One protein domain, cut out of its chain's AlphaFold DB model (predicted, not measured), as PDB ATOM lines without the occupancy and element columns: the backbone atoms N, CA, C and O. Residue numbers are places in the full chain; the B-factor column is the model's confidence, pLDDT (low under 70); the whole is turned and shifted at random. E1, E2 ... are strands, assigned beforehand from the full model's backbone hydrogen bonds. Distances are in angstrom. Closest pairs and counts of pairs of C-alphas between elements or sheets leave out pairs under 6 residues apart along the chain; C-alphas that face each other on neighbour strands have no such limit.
ATOM      1  N   ILE A 421      41.226   7.493  31.786       97.00
ATOM      2  CA  ILE A 421      39.857   7.041  31.543       97.00
ATOM      3  C   ILE A 421      38.943   8.261  31.427       97.00
ATOM      4  O   ILE A 421      38.940   9.131  32.297       97.00
ATOM      5  N   PHE A 422      38.135   8.298  30.372       97.31
ATOM      6  CA  PHE A 422      37.083   9.288  30.171       97.31
ATOM      7  C   PHE A 422      35.726   8.599  30.270       97.31
ATOM      8  O   PHE A 422      35.515   7.513  29.727       97.31
ATOM      9  N   LEU A 423      34.783   9.242  30.951       96.75
ATOM     10  CA  LEU A 423      33.440   8.709  31.163       96.75
ATOM     11  C   LEU A 423      32.443   9.451  30.288       96.75
ATOM     12  O   LEU A 423      32.511  10.674  30.158       96.75
ATOM     13  N   LYS A 424      31.492   8.717  29.713       95.38
ATOM     14  CA  LYS A 424      30.430   9.312  28.911       95.38
ATOM     15  C   LYS A 424      29.565  10.243  29.765       95.38
ATOM     16  O   LYS A 424      29.131   9.878  30.862       95.38
ATOM     17  N   ASP A 425      29.309  11.434  29.238       93.81
ATOM     18  CA  ASP A 425      28.379  12.410  29.786       93.81
ATOM     19  C   ASP A 425      27.093  12.415  28.949       93.81
ATOM     20  O   ASP A 425      27.019  12.970  27.847       93.81
ATOM     21  N   ASN A 426      26.055  11.782  29.493       88.94
ATOM     22  CA  ASN A 426      24.758  11.680  28.831       88.94
ATOM     23  C   ASN A 426      24.054  13.042  28.698       88.94
ATOM     24  O   ASN A 426      23.241  13.195  27.794       88.94
ATOM     25  N   SER A 427      24.402  14.050  29.512       89.12
ATOM     26  CA  SER A 427      23.818  15.401  29.411       89.12
ATOM     27  C   SER A 427      24.316  16.195  28.200       89.12
ATOM     28  O   SER A 427      23.640  17.109  27.736       89.12
ATOM     29  N   LEU A 428      25.489  15.832  27.672       86.88
ATOM     30  CA  LEU A 428      26.110  16.466  26.506       86.88
ATOM     31  C   LEU A 428      25.979  15.624  25.233       86.88
ATOM     32  O   LEU A 428      26.480  16.009  24.175       86.88
ATOM     33  N   THR A 429      25.330  14.462  25.324       84.38
ATOM     34  CA  THR A 429      25.104  13.597  24.168       84.38
ATOM     35  C   THR A 429      24.032  14.220  23.280       84.38
ATOM     36  O   THR A 429      22.945  14.551  23.746       84.38
ATOM     37  N   SER A 430      24.347  14.397  21.996       87.06
ATOM     38  CA  SER A 430      23.449  15.031  21.032       87.06
ATOM     39  C   SER A 430      23.038  14.071  19.926       87.06
ATOM     40  O   SER A 430      23.829  13.297  19.385       87.06
ATOM     41  N   GLU A 431      21.763  14.145  19.582       85.06
ATOM     42  CA  GLU A 431      21.111  13.279  18.619       85.06
ATOM     43  C   GLU A 431      20.942  14.024  17.285       85.06
ATOM     44  O   GLU A 431      20.114  14.921  17.151       85.06
ATOM     45  N   LYS A 432      21.726  13.656  16.264       85.31
ATOM     46  CA  LYS A 432      21.624  14.183  14.889       85.31
ATOM     47  C   LYS A 432      20.773  13.260  14.021       85.31
ATOM     48  O   LYS A 432      20.563  12.117  14.396       85.31
ATOM     49  N   LYS A 433      20.313  13.713  12.847       79.50
ATOM     50  CA  LYS A 433      19.372  12.969  11.976       79.50
ATOM     51  C   LYS A 433      19.746  11.488  11.756       79.50
ATOM     52  O   LYS A 433      18.875  10.638  11.877       79.50
ATOM     53  N   ASN A 434      21.029  11.191  11.526       84.62
ATOM     54  CA  ASN A 434      21.516   9.825  11.273       84.62
ATOM     55  C   ASN A 434      22.556   9.333  12.298       84.62
ATOM     56  O   ASN A 434      22.953   8.176  12.249       84.62
ATOM     57  N   SER A 435      23.007  10.177  13.233       88.56
ATOM     58  CA  SER A 435      24.069   9.806  14.173       88.56
ATOM     59  C   SER A 435      23.823  10.302  15.593       88.56
ATOM     60  O   SER A 435      23.120  11.286  15.819       88.56
ATOM     61  N   ILE A 436      24.421   9.613  16.558       89.81
ATOM     62  CA  ILE A 436      24.470   9.997  17.966       89.81
ATOM     63  C   ILE A 436      25.900  10.438  18.260       89.81
ATOM     64  O   ILE A 436      26.840   9.657  18.103       89.81
ATOM     65  N   VAL A 437      26.071  11.688  18.689       92.62
ATOM     66  CA  VAL A 437      27.364  12.232  19.107       92.62
ATOM     67  C   VAL A 437      27.442  12.163  20.626       92.62
ATOM     68  O   VAL A 437      26.776  12.923  21.325       92.62
ATOM     69  N   SER A 438      28.249  11.234  21.130       94.50
ATOM     70  CA  SER A 438      28.513  11.056  22.560       94.50
ATOM     71  C   SER A 438      29.750  11.845  22.975       94.50
ATOM     72  O   SER A 438      30.767  11.804  22.280       94.50
ATOM     73  N   VAL A 439      29.675  12.527  24.118       96.00
ATOM     74  CA  VAL A 439      30.798  13.270  24.704       96.00
ATOM     75  C   VAL A 439      31.308  12.519  25.925       96.00
ATOM     76  O   VAL A 439      30.532  12.157  26.805       96.00
ATOM     77  N   TYR A 440      32.614  12.306  25.985       96.88
ATOM     78  CA  TYR A 440      33.304  11.670  27.098       96.88
ATOM     79  C   TYR A 440      34.137  12.721  27.816       96.88
ATOM     80  O   TYR A 440      34.989  13.365  27.203       96.88
ATOM     81  N   LYS A 441      33.875  12.906  29.109       95.50
ATOM     82  CA  LYS A 441      34.584  13.855  29.966       95.50
ATOM     83  C   LYS A 441      35.688  13.162  30.744       95.50
ATOM     84  O   LYS A 441      35.524  12.052  31.247       95.50
ATOM     85  N   GLY A 442      36.792  13.872  30.863       91.81
ATOM     86  CA  GLY A 442      37.976  13.470  31.598       91.81
ATOM     87  C   GLY A 442      38.973  14.617  31.571       91.81
ATOM     88  O   GLY A 442      38.625  15.747  31.231       91.81
ATOM     89  N   GLY A 443      40.210  14.339  31.940       89.88
ATOM     90  CA  GLY A 443      41.240  15.359  31.944       89.88
ATOM     91  C   GLY A 443      42.590  14.727  32.153       89.88
ATOM     92  O   GLY A 443      42.799  14.040  33.150       89.88
ATOM     93  N   SER A 444      43.500  14.962  31.220       93.50
ATOM     94  CA  SER A 444      44.910  14.714  31.466       93.50
ATOM     95  C   SER A 444      45.774  15.645  30.636       93.50
ATOM     96  O   SER A 444      45.361  16.076  29.558       93.50
ATOM     97  N   TYR A 445      46.973  15.946  31.126       94.62
ATOM     98  CA  TYR A 445      47.978  16.642  30.330       94.62
ATOM     99  C   TYR A 445      48.374  15.797  29.110       94.62
ATOM    100  O   TYR A 445      48.020  14.618  29.001       94.62
ATOM    101  N   LEU A 446      49.077  16.394  28.158       95.19
ATOM    102  CA  LEU A 446      49.719  15.633  27.092       95.19
ATOM    103  C   LEU A 446      51.063  15.086  27.575       95.19
ATOM    104  O   LEU A 446      51.824  15.799  28.223       95.19
ATOM    105  N   ASP A 447      51.350  13.834  27.247       92.94
ATOM    106  CA  ASP A 447      52.607  13.142  27.547       92.94
ATOM    107  C   ASP A 447      53.719  13.441  26.524       92.94
ATOM    108  O   ASP A 447      54.896  13.217  26.799       92.94
ATOM    109  N   GLU A 448      53.360  13.981  25.360       93.12
ATOM    110  CA  GLU A 448      54.283  14.464  24.335       93.12
ATOM    111  C   GLU A 448      53.699  15.643  23.544       93.12
ATOM    112  O   GLU A 448      52.511  15.960  23.647       93.12
ATOM    113  N   ASP A 449      54.547  16.295  22.750       94.44
ATOM    114  CA  ASP A 449      54.126  17.346  21.828       94.44
ATOM    115  C   ASP A 449      53.259  16.766  20.700       94.44
ATOM    116  O   ASP A 449      53.638  15.797  20.037       94.44
ATOM    117  N   ILE A 450      52.122  17.404  20.417       95.31
ATOM    118  CA  ILE A 450      51.322  17.111  19.225       95.31
ATOM    119  C   ILE A 450      51.594  18.190  18.183       95.31
ATOM    120  O   ILE A 450      51.321  19.373  18.395       95.31
ATOM    121  N   ILE A 451      52.093  17.751  17.029       92.88
ATOM    122  CA  ILE A 451      52.213  18.560  15.818       92.88
ATOM    123  C   ILE A 451      51.196  18.012  14.824       92.88
ATOM    124  O   ILE A 451      51.320  16.870  14.380       92.88
ATOM    125  N   TYR A 452      50.181  18.805  14.495       92.75
ATOM    126  CA  TYR A 452      49.131  18.420  13.556       92.75
ATOM    127  C   TYR A 452      49.048  19.429  12.415       92.75
ATOM    128  O   TYR A 452      48.948  20.628  12.655       92.75
ATOM    129  N   GLU A 453      49.073  18.946  11.177       90.38
ATOM    130  CA  GLU A 453      48.873  19.767   9.984       90.38
ATOM    131  C   GLU A 453      47.472  19.488   9.438       90.38
ATOM    132  O   GLU A 453      47.124  18.339   9.159       90.38
ATOM    133  N   ASN A 454      46.634  20.522   9.357       82.44
ATOM    134  CA  ASN A 454      45.277  20.369   8.844       82.44
ATOM    135  C   ASN A 454      45.257  20.335   7.305       82.44
ATOM    136  O   ASN A 454      46.242  20.642   6.639       82.44
ATOM    137  N   SER A 455      44.105  19.998   6.718       79.38
ATOM    138  CA  SER A 455      43.946  19.906   5.257       79.38
ATOM    139  C   SER A 455      44.186  21.228   4.510       79.38
ATOM    140  O   SER A 455      44.330  21.213   3.292       79.38
ATOM    141  N   SER A 456      44.215  22.363   5.217       79.19
ATOM    142  CA  SER A 456      44.551  23.690   4.683       79.19
ATOM    143  C   SER A 456      46.035  24.066   4.827       79.19
ATOM    144  O   SER A 456      46.409  25.168   4.433       79.19
ATOM    145  N   GLY A 457      46.882  23.180   5.367       81.88
ATOM    146  CA  GLY A 457      48.321  23.410   5.565       81.88
ATOM    147  C   GLY A 457      48.675  24.230   6.813       81.88
ATOM    148  O   GLY A 457      49.831  24.602   7.009       81.88
ATOM    149  N   GLU A 458      47.703  24.530   7.674       88.25
ATOM    150  CA  GLU A 458      47.944  25.196   8.954       88.25
ATOM    151  C   GLU A 458      48.463  24.178   9.974       88.25
ATOM    152  O   GLU A 458      47.903  23.088  10.148       88.25
ATOM    153  N   ARG A 459      49.539  24.555  10.668       90.69
ATOM    154  CA  ARG A 459      50.170  23.737  11.701       90.69
ATOM    155  C   ARG A 459      49.689  24.136  13.083       90.69
ATOM    156  O   ARG A 459      49.904  25.259  13.532       90.69
ATOM    157  N   ILE A 460      49.116  23.167  13.777       93.00
ATOM    158  CA  ILE A 460      48.696  23.254  15.167       93.00
ATOM    159  C   ILE A 460      49.773  22.586  16.021       93.00
ATOM    160  O   ILE A 460      50.129  21.427  15.797       93.00
ATOM    161  N   PHE A 461      50.283  23.327  17.004       95.00
ATOM    162  CA  PHE A 461      51.264  22.843  17.970       95.00
ATOM    163  C   PHE A 461      50.661  22.839  19.375       95.00
ATOM    164  O   PHE A 461      50.264  23.887  19.888       95.00
ATOM    165  N   LEU A 462      50.622  21.665  20.000       95.81
ATOM    166  CA  LEU A 462      50.199  21.485  21.383       95.81
ATOM    167  C   LEU A 462      51.385  20.946  22.194       95.81
ATOM    168  O   LEU A 462      51.767  19.793  21.993       95.81
ATOM    169  N   PRO A 463      51.972  21.744  23.098       94.19
ATOM    170  CA  PRO A 463      53.130  21.312  23.870       94.19
ATOM    171  C   PRO A 463      52.768  20.278  24.945       94.19
ATOM    172  O   PRO A 463      51.820  20.470  25.718       94.19
ATOM    173  N   GLY A 464      53.586  19.234  25.055       92.38
ATOM    174  CA  GLY A 464      53.559  18.243  26.124       92.38
ATOM    175  C   GLY A 464      53.688  18.889  27.506       92.38
ATOM    176  O   GLY A 464      54.317  19.938  27.676       92.38
ATOM    177  N   ASN A 465      53.055  18.284  28.510       88.44
ATOM    178  CA  ASN A 465      52.978  18.745  29.903       88.44
ATOM    179  C   ASN A 465      52.389  20.157  30.115       88.44
ATOM    180  O   ASN A 465      52.393  20.661  31.237       88.44
ATOM    181  N   ARG A 466      51.889  20.815  29.062       91.81
ATOM    182  CA  ARG A 466      51.285  22.158  29.126       91.81
ATOM    183  C   ARG A 466      49.890  22.189  28.526       91.81
ATOM    184  O   ARG A 466      48.987  22.759  29.130       91.81
ATOM    185  N   ALA A 467      49.713  21.585  27.356       95.50
ATOM    186  CA  ALA A 467      48.394  21.318  26.813       95.50
ATOM    187  C   ALA A 467      47.782  20.085  27.493       95.50
ATOM    188  O   ALA A 467      48.488  19.238  28.050       95.50
ATOM    189  N   ALA A 468      46.458  19.990  27.447       96.19
ATOM    190  CA  ALA A 468      45.698  18.890  28.025       96.19
ATOM    191  C   ALA A 468      44.613  18.408  27.062       96.19
ATOM    192  O   ALA A 468      44.172  19.148  26.190       96.19
ATOM    193  N   ILE A 469      44.148  17.177  27.244       96.81
ATOM    194  CA  ILE A 469      42.925  16.664  26.630       96.81
ATOM    195  C   ILE A 469      41.809  16.675  27.681       96.81
ATOM    196  O   ILE A 469      41.929  16.047  28.732       96.81
ATOM    197  N   GLY A 470      40.744  17.436  27.416       94.56
ATOM    198  CA  GLY A 470      39.623  17.660  28.344       94.56
ATOM    199  C   GLY A 470      38.341  16.908  27.978       94.56
ATOM    200  O   GLY A 470      37.402  16.828  28.769       94.56
ATOM    201  N   GLY A 471      38.281  16.332  26.778       96.44
ATOM    202  CA  GLY A 471      37.153  15.511  26.363       96.44
ATOM    203  C   GLY A 471      37.388  14.817  25.034       96.44
ATOM    204  O   GLY A 471      38.318  15.143  24.300       96.44
ATOM    205  N   ILE A 472      36.534  13.846  24.727       97.62
ATOM    206  CA  ILE A 472      36.541  13.128  23.450       97.62
ATOM    207  C   ILE A 472      35.104  13.025  22.951       97.62
ATOM    208  O   ILE A 472      34.198  12.681  23.707       97.62
ATOM    209  N   MET A 473      34.890  13.322  21.676       96.69
ATOM    210  CA  MET A 473      33.597  13.205  21.013       96.69
ATOM    211  C   MET A 473      33.616  12.040  20.035       96.69
ATOM    212  O   MET A 473      34.547  11.897  19.243       96.69
ATOM    213  N   ILE A 474      32.570  11.220  20.070       95.38
ATOM    214  CA  ILE A 474      32.439  10.039  19.218       95.38
ATOM    215  C   ILE A 474      31.078  10.076  18.532       95.38
ATOM    216  O   ILE A 474      30.053  10.173  19.205       95.38
ATOM    217  N   SER A 475      31.068   9.967  17.205       93.56
ATOM    218  CA  SER A 475      29.844   9.881  16.405       93.56
ATOM    219  C   SER A 475      29.587   8.433  15.992       93.56
ATOM    220  O   SER A 475      30.441   7.810  15.360       93.56
ATOM    221  N   ARG A 476      28.410   7.908  16.344       92.19
ATOM    222  CA  ARG A 476      27.941   6.566  15.969       92.19
ATOM    223  C   ARG A 476      26.668   6.642  15.145       92.19
ATOM    224  O   ARG A 476      25.840   7.519  15.379       92.19
ATOM    225  N   ASP A 477      26.514   5.741  14.190       90.75
ATOM    226  CA  ASP A 477      25.306   5.621  13.382       90.75
ATOM    227  C   ASP A 477      24.139   5.145  14.258       90.75
ATOM    228  O   ASP A 477      24.312   4.273  15.111       90.75
ATOM    229  N   ARG A 478      22.949   5.727  14.073       84.56
ATOM    230  CA  ARG A 478      21.782   5.425  14.923       84.56
ATOM    231  C   ARG A 478      21.299   3.982  14.810       84.56
ATOM    232  O   ARG A 478      20.731   3.474  15.768       84.56
ATOM    233  N   ILE A 479      21.442   3.376  13.634       82.25
ATOM    234  CA  ILE A 479      20.831   2.082  13.320       82.25
ATOM    235  C   ILE A 479      21.829   0.965  13.601       82.25
ATOM    236  O   ILE A 479      21.513   0.004  14.295       82.25
ATOM    237  N   SER A 480      23.038   1.103  13.068       82.06
ATOM    238  CA  SER A 480      24.077   0.081  13.158       82.06
ATOM    239  C   SER A 480      24.928   0.181  14.425       82.06
ATOM    240  O   SER A 480      25.558  -0.799  14.805       82.06
ATOM    241  N   GLY A 481      24.969   1.345  15.082       81.56
ATOM    242  CA  GLY A 481      25.792   1.576  16.272       81.56
ATOM    243  C   GLY A 481      27.291   1.744  15.994       81.56
ATOM    244  O   GLY A 481      28.029   2.113  16.909       81.56
ATOM    245  N   TYR A 482      27.743   1.545  14.751       86.75
ATOM    246  CA  TYR A 482      29.146   1.687  14.359       86.75
ATOM    247  C   TYR A 482      29.599   3.146  14.296       86.75
ATOM    248  O   TYR A 482      28.800   4.068  14.115       86.75
ATOM    249  N   LEU A 483      30.911   3.363  14.407       90.12
ATOM    250  CA  LEU A 483      31.525   4.681  14.244       90.12
ATOM    251  C   LEU A 483      31.290   5.234  12.831       90.12
ATOM    252  O   LEU A 483      31.580   4.569  11.841       90.12
ATOM    253  N   THR A 484      30.829   6.483  12.731       89.44
ATOM    254  CA  THR A 484      30.636   7.167  11.435       89.44
ATOM    255  C   THR A 484      31.888   7.902  10.949       89.44
ATOM    256  O   THR A 484      31.867   8.507   9.882       89.44
ATOM    257  N   GLY A 485      32.951   7.935  11.753       91.62
ATOM    258  CA  GLY A 485      34.192   8.655  11.475       91.62
ATOM    259  C   GLY A 485      35.163   8.609  12.659       91.62
ATOM    260  O   GLY A 485      34.835   8.002  13.686       91.62
ATOM    261  N   PRO A 486      36.341   9.248  12.538       95.06
ATOM    262  CA  PRO A 486      37.326   9.277  13.611       95.06
ATOM    263  C   PRO A 486      36.778   9.985  14.858       95.06
ATOM    264  O   PRO A 486      36.075  10.995  14.732       95.06
ATOM    265  N   PRO A 487      37.117   9.510  16.070       96.81
ATOM    266  CA  PRO A 487      36.872  10.259  17.295       96.81
ATOM    267  C   PRO A 487      37.533  11.637  17.233       96.81
ATOM    268  O   PRO A 487      38.607  11.793  16.661       96.81
ATOM    269  N   THR A 488      36.929  12.644  17.853       97.62
ATOM    270  CA  THR A 488      37.520  13.984  17.961       97.62
ATOM    271  C   THR A 488      37.978  14.236  19.390       97.62
ATOM    272  O   THR A 488      37.159  14.262  20.307       97.62
ATOM    273  N   GLY A 489      39.279  14.442  19.581       97.19
ATOM    274  CA  GLY A 489      39.843  14.905  20.843       97.19
ATOM    275  C   GLY A 489      39.609  16.404  21.025       97.19
ATOM    276  O   GLY A 489      39.804  17.186  20.094       97.19
ATOM    277  N   VAL A 490      39.189  16.795  22.226       97.06
ATOM    278  CA  VAL A 490      39.029  18.188  22.654       97.06
ATOM    279  C   VAL A 490      40.243  18.558  23.498       97.06
ATOM    280  O   VAL A 490      40.320  18.237  24.688       97.06
ATOM    281  N   PHE A 491      41.211  19.198  22.857       96.94
ATOM    282  CA  PHE A 491      42.450  19.662  23.464       96.94
ATOM    283  C   PHE A 491      42.272  21.069  24.032       96.94
ATOM    284  O   PHE A 491      41.514  21.868  23.493       96.94
ATOM    285  N   ILE A 492      42.958  21.373  25.127       96.00
ATOM    286  CA  ILE A 492      42.914  22.659  25.818       96.00
ATOM    287  C   ILE A 492      44.342  23.190  25.909       96.00
ATOM    288  O   ILE A 492      45.223  22.523  26.458       96.00
ATOM    289  N   TYR A 493      44.566  24.388  25.377       95.31
ATOM    290  CA  TYR A 493      45.838  25.099  25.470       95.31
ATOM    291  C   TYR A 493      45.587  26.611  25.459       95.31
ATOM    292  O   TYR A 493      44.806  27.090  24.643       95.31
ATOM    293  N   ASN A 494      46.218  27.359  26.374       92.12
ATOM    294  CA  ASN A 494      46.018  28.810  26.545       92.12
ATOM    295  C   ASN A 494      44.533  29.224  26.617       92.12
ATOM    296  O   ASN A 494      44.105  30.138  25.915       92.12
ATOM    297  N   ASP A 495      43.742  28.505  27.422       89.81
ATOM    298  CA  ASP A 495      42.290  28.698  27.591       89.81
ATOM    299  C   ASP A 495      41.446  28.552  26.305       89.81
ATOM    300  O   ASP A 495      40.254  28.864  26.295       89.81
ATOM    301  N   GLN A 496      42.025  28.021  25.223       93.50
ATOM    302  CA  GLN A 496      41.331  27.723  23.971       93.50
ATOM    303  C   GLN A 496      41.096  26.222  23.805       93.50
ATOM    304  O   GLN A 496      41.969  25.403  24.099       93.50
ATOM    305  N   GLN A 497      39.910  25.866  23.302       95.69
ATOM    306  CA  GLN A 497      39.566  24.495  22.929       95.69
ATOM    307  C   GLN A 497      39.898  24.243  21.458       95.69
ATOM    308  O   GLN A 497      39.424  24.958  20.577       95.69
ATOM    309  N   ILE A 498      40.678  23.198  21.200       95.81
ATOM    310  CA  ILE A 498      41.147  22.799  19.877       95.81
ATOM    311  C   ILE A 498      40.652  21.382  19.598       95.81
ATOM    312  O   ILE A 498      40.867  20.462  20.386       95.81
ATOM    313  N   TYR A 499      39.974  21.204  18.470       96.19
ATOM    314  CA  TYR A 499      39.302  19.961  18.106       96.19
ATOM    315  C   TYR A 499      40.101  19.242  17.027       96.19
ATOM    316  O   TYR A 499      40.166  19.722  15.897       96.19
ATOM    317  N   LEU A 500      40.700  18.096  17.357       96.38
ATOM    318  CA  LEU A 500      41.525  17.332  16.416       96.38
ATOM    319  C   LEU A 500      41.012  15.893  16.270       96.38
ATOM    320  O   LEU A 500      40.662  15.272  17.278       96.38
ATOM    321  N   PRO A 501      40.967  15.332  15.047       97.19
ATOM    322  CA  PRO A 501      40.611  13.932  14.855       97.19
ATOM    323  C   PRO A 501      41.711  13.015  15.404       97.19
ATOM    324  O   PRO A 501      42.899  13.290  15.240       97.19
ATOM    325  N   LEU A 502      41.309  11.917  16.039       97.50
ATOM    326  CA  LEU A 502      42.180  10.838  16.491       97.50
ATOM    327  C   LEU A 502      42.226   9.752  15.416       97.50
ATOM    328  O   LEU A 502      41.188   9.350  14.888       97.50
ATOM    329  N   ARG A 503      43.429   9.272  15.100       96.94
ATOM    330  CA  ARG A 503      43.653   8.322  14.008       96.94
ATOM    331  C   ARG A 503      43.119   6.920  14.285       96.94
ATOM    332  O   ARG A 503      42.743   6.238  13.334       96.94
ATOM    333  N   TYR A 504      43.092   6.485  15.544       97.69
ATOM    334  CA  TYR A 504      42.721   5.112  15.889       97.69
ATOM    335  C   TYR A 504      41.483   5.037  16.785       97.69
ATOM    336  O   TYR A 504      41.258   5.883  17.651       97.69
ATOM    337  N   ALA A 505      40.696   3.978  16.634       96.56
ATOM    338  CA  ALA A 505      39.649   3.633  17.588       96.56
ATOM    339  C   ALA A 505      39.493   2.118  17.681       96.56
ATOM    340  O   ALA A 505      39.227   1.463  16.679       96.56
ATOM    341  N   TYR A 506      39.618   1.569  18.885       93.81
ATOM    342  CA  TYR A 506      39.192   0.209  19.172       93.81
ATOM    343  C   TYR A 506      37.728   0.237  19.623       93.81
ATOM    344  O   TYR A 506      37.394   0.756  20.697       93.81
ATOM    345  N   SER A 507      36.858  -0.270  18.754       84.50
ATOM    346  CA  SER A 507      35.412  -0.397  18.950       84.50
ATOM    347  C   SER A 507      34.960  -1.680  18.271       84.50
ATOM    348  O   SER A 507      35.517  -2.049  17.238       84.50
ATOM    349  N   ASP A 508      33.959  -2.349  18.841       76.50
ATOM    350  CA  ASP A 508      33.322  -3.513  18.213       76.50
ATOM    351  C   ASP A 508      34.332  -4.625  17.858       76.50
ATOM    352  O   ASP A 508      34.324  -5.171  16.757       76.50
ATOM    353  N   GLU A 509      35.243  -4.917  18.797       81.88
ATOM    354  CA  GLU A 509      36.271  -5.972  18.700       81.88
ATOM    355  C   GLU A 509      37.298  -5.779  17.565       81.88
ATOM    356  O   GLU A 509      38.005  -6.711  17.181       81.88
ATOM    357  N   LYS A 510      37.417  -4.559  17.024       87.75
ATOM    358  CA  LYS A 510      38.379  -4.246  15.967       87.75
ATOM    359  C   LYS A 510      39.085  -2.916  16.204       87.75
ATOM    360  O   LYS A 510      38.465  -1.904  16.532       87.75
ATOM    361  N   LEU A 511      40.394  -2.902  15.952       91.62
ATOM    362  CA  LEU A 511      41.158  -1.666  15.830       91.62
ATOM    363  C   LEU A 511      40.914  -1.049  14.447       91.62
ATOM    364  O   LEU A 511      41.244  -1.639  13.417       91.62
ATOM    365  N   LEU A 512      40.326   0.141  14.428       94.56
ATOM    366  CA  LEU A 512      40.106   0.940  13.228       94.56
ATOM    367  C   LEU A 512      41.230   1.972  13.100       94.56
ATOM    368  O   LEU A 512      41.472   2.727  14.040       94.56
ATOM    369  N   ASP A 513      41.892   2.012  11.942       95.62
ATOM    370  CA  ASP A 513      42.812   3.080  11.538       95.62
ATOM    371  C   ASP A 513      42.129   3.923  10.455       95.62
ATOM    372  O   ASP A 513      41.832   3.428   9.366       95.62
ATOM    373  N   PHE A 514      41.854   5.190  10.759       94.81
ATOM    374  CA  PHE A 514      41.196   6.116   9.835       94.81
ATOM    375  C   PHE A 514      42.162   6.712   8.797       94.81
ATOM    376  O   PHE A 514      41.722   7.403   7.883       94.81
ATOM    377  N   GLY A 515      43.472   6.470   8.922       93.88
ATOM    378  CA  GLY A 515      44.508   6.932   7.993       93.88
ATOM    379  C   GLY A 515      44.914   8.405   8.142       93.88
ATOM    380  O   GLY A 515      45.938   8.807   7.596       93.88
ATOM    381  N   PHE A 516      44.166   9.204   8.907       92.44
ATOM    382  CA  PHE A 516      44.460  10.611   9.195       92.44
ATOM    383  C   PHE A 516      44.125  10.964  10.649       92.44
ATOM    384  O   PHE A 516      43.384  10.247  11.318       92.44
ATOM    385  N   GLY A 517      44.657  12.089  11.129       93.81
ATOM    386  CA  GLY A 517      44.466  12.562  12.500       93.81
ATOM    387  C   GLY A 517      45.731  12.497  13.346       93.81
ATOM    388  O   GLY A 517      46.788  12.055  12.897       93.81
ATOM    389  N   VAL A 518      45.610  12.959  14.586       95.50
ATOM    390  CA  VAL A 518      46.642  12.806  15.615       95.50
ATOM    391  C   VAL A 518      46.920  11.317  15.795       95.50
ATOM    392  O   VAL A 518      45.979  10.522  15.826       95.50
ATOM    393  N   GLU A 519      48.194  10.932  15.927       95.38
ATOM    394  CA  GLU A 519      48.624   9.542  16.139       95.38
ATOM    395  C   GLU A 519      48.249   9.046  17.548       95.38
ATOM    396  O   GLU A 519      49.088   8.695  18.357       95.38
ATOM    397  N   ALA A 520      46.966   9.040  17.857       97.00
ATOM    398  CA  ALA A 520      46.381   8.658  19.124       97.00
ATOM    399  C   ALA A 520      45.043   7.970  18.844       97.00
ATOM    400  O   ALA A 520      44.506   8.033  17.731       97.00
ATOM    401  N   GLY A 521      44.501   7.300  19.848       96.94
ATOM    402  CA  GLY A 521      43.239   6.608  19.718       96.94
ATOM    403  C   GLY A 521      42.514   6.394  21.022       96.94
ATOM    404  O   GLY A 521      42.843   6.971  22.057       96.94
ATOM    405  N   ILE A 522      41.483   5.564  20.941       97.44
ATOM    406  CA  ILE A 522      40.631   5.230  22.073       97.44
ATOM    407  C   ILE A 522      40.416   3.727  22.175       97.44
ATOM    408  O   ILE A 522      40.417   3.026  21.164       97.44
ATOM    409  N   PHE A 523      40.157   3.258  23.387       96.88
ATOM    410  CA  PHE A 523      39.614   1.932  23.659       96.88
ATOM    411  C   PHE A 523      38.272   2.087  24.373       96.88
ATOM    412  O   PHE A 523      38.240   2.628  25.477       96.88
ATOM    413  N   SER A 524      37.170   1.679  23.735       94.31
ATOM    414  CA  SER A 524      35.822   1.795  24.316       94.31
ATOM    415  C   SER A 524      35.459   0.570  25.147       94.31
ATOM    416  O   SER A 524      35.710  -0.552  24.721       94.31
ATOM    417  N   PHE A 525      34.837   0.787  26.308       94.12
ATOM    418  CA  PHE A 525      34.389  -0.292  27.186       94.12
ATOM    419  C   PHE A 525      33.148   0.099  28.017       94.12
ATOM    420  O   PHE A 525      32.831   1.292  28.152       94.12
ATOM    421  N   PRO A 526      32.408  -0.880  28.574       94.50
ATOM    422  CA  PRO A 526      31.175  -0.600  29.292       94.50
ATOM    423  C   PRO A 526      31.367   0.139  30.613       94.50
ATOM    424  O   PRO A 526      32.332  -0.069  31.350       94.50
ATOM    425  N   LYS A 527      30.366   0.944  30.966       94.50
ATOM    426  CA  LYS A 527      30.184   1.505  32.304       94.50
ATOM    427  C   LYS A 527      28.992   0.837  32.965       94.50
ATOM    428  O   LYS A 527      27.893   0.821  32.410       94.50
ATOM    429  N   VAL A 528      29.204   0.340  34.175       93.12
ATOM    430  CA  VAL A 528      28.166  -0.292  34.982       93.12
ATOM    431  C   VAL A 528      27.804   0.640  36.130       93.12
ATOM    432  O   VAL A 528      28.667   1.241  36.767       93.12
ATOM    433  N   SER A 529      26.510   0.776  36.384       89.12
ATOM    434  CA  SER A 529      25.959   1.364  37.609       89.12
ATOM    435  C   SER A 529      24.901   0.400  38.160       89.12
ATOM    436  O   SER A 529      24.445  -0.454  37.401       89.12
ATOM    437  N   PRO A 530      24.466   0.525  39.429       83.12
ATOM    438  CA  PRO A 530      23.575  -0.456  40.063       83.12
ATOM    439  C   PRO A 530      22.331  -0.840  39.243       83.12
ATOM    440  O   PRO A 530      21.888  -1.978  39.316       83.12
ATOM    441  N   ASN A 531      21.813   0.087  38.426       83.00
ATOM    442  CA  ASN A 531      20.604  -0.104  37.621       83.00
ATOM    443  C   ASN A 531      20.831   0.064  36.105       83.00
ATOM    444  O   ASN A 531      19.863   0.182  35.359       83.00
ATOM    445  N   SER A 532      22.077   0.162  35.628       85.69
ATOM    446  CA  SER A 532      22.341   0.453  34.211       85.69
ATOM    447  C   SER A 532      23.624  -0.193  33.705       85.69
ATOM    448  O   SER A 532      24.682  -0.027  34.315       85.69
ATOM    449  N   PHE A 533      23.545  -0.817  32.533       89.00
ATOM    450  CA  PHE A 533      24.694  -1.298  31.775       89.00
ATOM    451  C   PHE A 533      24.819  -0.479  30.490       89.00
ATOM    452  O   PHE A 533      23.975  -0.563  29.600       89.00
ATOM    453  N   GLU A 534      25.856   0.349  30.398       90.81
ATOM    454  CA  GLU A 534      26.091   1.203  29.240       90.81
ATOM    455  C   GLU A 534      27.314   0.710  28.466       90.81
ATOM    456  O   GLU A 534      28.447   1.006  28.840       90.81
ATOM    457  N   ARG A 535      27.084  -0.017  27.362       88.00
ATOM    458  CA  ARG A 535      28.129  -0.706  26.574       88.00
ATOM    459  C   ARG A 535      29.289   0.192  26.123       88.00
ATOM    460  O   ARG A 535      30.427  -0.246  26.075       88.00
ATOM    461  N   ASN A 536      29.000   1.461  25.840       89.25
ATOM    462  CA  ASN A 536      29.974   2.472  25.415       89.25
ATOM    463  C   ASN A 536      30.109   3.599  26.454       89.25
ATOM    464  O   ASN A 536      30.213   4.770  26.088       89.25
ATOM    465  N   GLY A 537      30.013   3.279  27.743       93.31
ATOM    466  CA  GLY A 537      29.948   4.277  28.813       93.31
ATOM    467  C   GLY A 537      31.301   4.819  29.284       93.31
ATOM    468  O   GLY A 537      31.336   5.840  29.976       93.31
ATOM    469  N   ALA A 538      32.410   4.177  28.910       95.69
ATOM    470  CA  ALA A 538      33.762   4.614  29.238       95.69
ATOM    471  C   ALA A 538      34.722   4.409  28.057       95.69
ATOM    472  O   ALA A 538      34.493   3.575  27.181       95.69
ATOM    473  N   ILE A 539      35.799   5.191  28.035       96.75
ATOM    474  CA  ILE A 539      36.901   5.034  27.082       96.75
ATOM    475  C   ILE A 539      38.246   5.232  27.781       96.75
ATOM    476  O   ILE A 539      38.348   6.008  28.730       96.75
ATOM    477  N   ILE A 540      39.286   4.567  27.288       97.56
ATOM    478  CA  ILE A 540      40.684   4.876  27.605       97.56
ATOM    479  C   ILE A 540      41.239   5.698  26.446       97.56
ATOM    480  O   ILE A 540      41.127   5.270  25.296       97.56
ATOM    481  N   TYR A 541      41.823   6.862  26.728       97.69
ATOM    482  CA  TYR A 541      42.590   7.606  25.729       97.69
ATOM    483  C   TYR A 541      43.994   7.011  25.601       97.69
ATOM    484  O   TYR A 541      44.661   6.753  26.598       97.69
ATOM    485  N   LEU A 542      44.440   6.804  24.369       97.75
ATOM    486  CA  LEU A 542      45.729   6.210  24.053       97.75
ATOM    487  C   LEU A 542      46.517   7.199  23.196       97.75
ATOM    488  O   LEU A 542      46.229   7.370  22.015       97.75
ATOM    489  N   SER A 543      47.491   7.878  23.793       96.75
ATOM    490  CA  SER A 543      48.466   8.717  23.092       96.75
ATOM    491  C   SER A 543      49.326   7.925  22.095       96.75
ATOM    492  O   SER A 543      49.297   6.691  22.035       96.75
ATOM    493  N   LYS A 544      50.180   8.628  21.350       95.75
ATOM    494  CA  LYS A 544      51.143   8.021  20.420       95.75
ATOM    495  C   LYS A 544      52.107   7.043  21.098       95.75
ATOM    496  O   LYS A 544      52.473   6.028  20.496       95.75
ATOM    497  N   ARG A 545      52.479   7.288  22.357       95.44
ATOM    498  CA  ARG A 545      53.290   6.371  23.181       95.44
ATOM    499  C   ARG A 545      52.563   5.090  23.592       95.44
ATOM    500  O   ARG A 545      53.222   4.080  23.814       95.44
TER     501      ARG A 545
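What this domain is: This is residues 421 to 545 of the 629 residues of an uncharacterized protein of Candidatus Parvarchaeota archaeon (UniProt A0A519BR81). The domain is a small closed barrel of seven strands, E1, E2, E5, E6, E7, E9 and E10, several of them sharply bent, with a short hairpin of E3 and E4 at one end. An eighth barrel-sheet strand, E8, folds back along the last part of E7, and the turn of the hairpin E9 and E10 lies at the opposite end of the long axis from E3 and E4. The printed part has 125 residues with no named helix and ten named strands, E1 to E10 along the chain. Round the ring run E1, E2, E5, E6, E7, E9, E10 and back to E1, a mixed sheet in which E7 and E9 are parallel and the other neighbours antiparallel. The class is all strand, and the whole is compact, with a radius of gyration of the C-alphas of 14.5 A and spans of 42 by 28 by 26 A.

Where its parts are: In the barrel, E1 is residues 421 to 431, 23.6 A from first to last C-alpha, and begins at C-alpha 421 at (39.857, 7.041, 31.543). E2 is residues 435 to 445, 29.7 A, and E5 is residues 468 to 477, 28.4 A. E6 is residues 488 to 493, 15.8 A, and E7 is residues 496 to 507, 29.2 A. E9, residues 518 to 529, spans 32.3 A and begins at C-alpha 518 at (46.642, 12.806, 15.615). E10, residues 532 to 542, spans 26.1 A and ends at C-alpha 542 at (45.729, 6.210, 24.053). E8 is the short strand of residues 510 to 513. The separate pair is E3, residues 450 to 453, and E4, residues 459 to 462. E1 bends by 71 degrees at residue 427, E2 by 57 degrees at 442, E7 by 69 degrees at 503 and E10 by 50 degrees at 535.

How they stand to each other: E1 and E2 form an antiparallel hairpin, with N 423 and O 441 2.9 A apart. On the other side of E2 is E5, antiparallel at 163 degrees, with N 438 and O 474 at 2.8 A. E5, E6, E7 and E8 form a meander, each strand the antiparallel neighbour of the one before. Within hydrogen-bond range are N 473 and O 488 across E5 and E6, 2.8 A apart, N 491 and O 498 across E6 and E7, 2.8 A apart, and N 512 and O 505 across E7 and E8, 2.8 A apart. The pairing of E7 is staggered: residues 496 to 501 pair with E6, 502 to 506 with E9 and 504 to 507 with E8. E6 and E8 lie on one side of E7 and E9 on the other side; E7 and E9 are parallel, with N 506 and O 522 at 2.8 A. E9 and E10 form an antiparallel hairpin, with N 523 and O 540 at 2.9 A. E10 and E1 close the ring, antiparallel, with N 422 and O 539 at 2.8 A. The hairpin E3 and E4 has N 452 and O 460 at 2.9 A. The closest C-alphas of E3 and E9 are those of Tyr 452 and Val 518, 6.5 A apart; those of E4 and E6 are Leu 462 and Tyr 493, 7.0 A apart. E3 and E5 are apart.

The domain as a whole: The two C-alphas farthest apart are those of Gly 457 and Pro 530, 48.7 A. The printed part runs from 421 to 545 and has no cut. The link from E5 to E6, 10 residues, is short; the other links are tight, and no link is long. The mean pLDDT of the printed part is 92.2, and no printed residue is under 70.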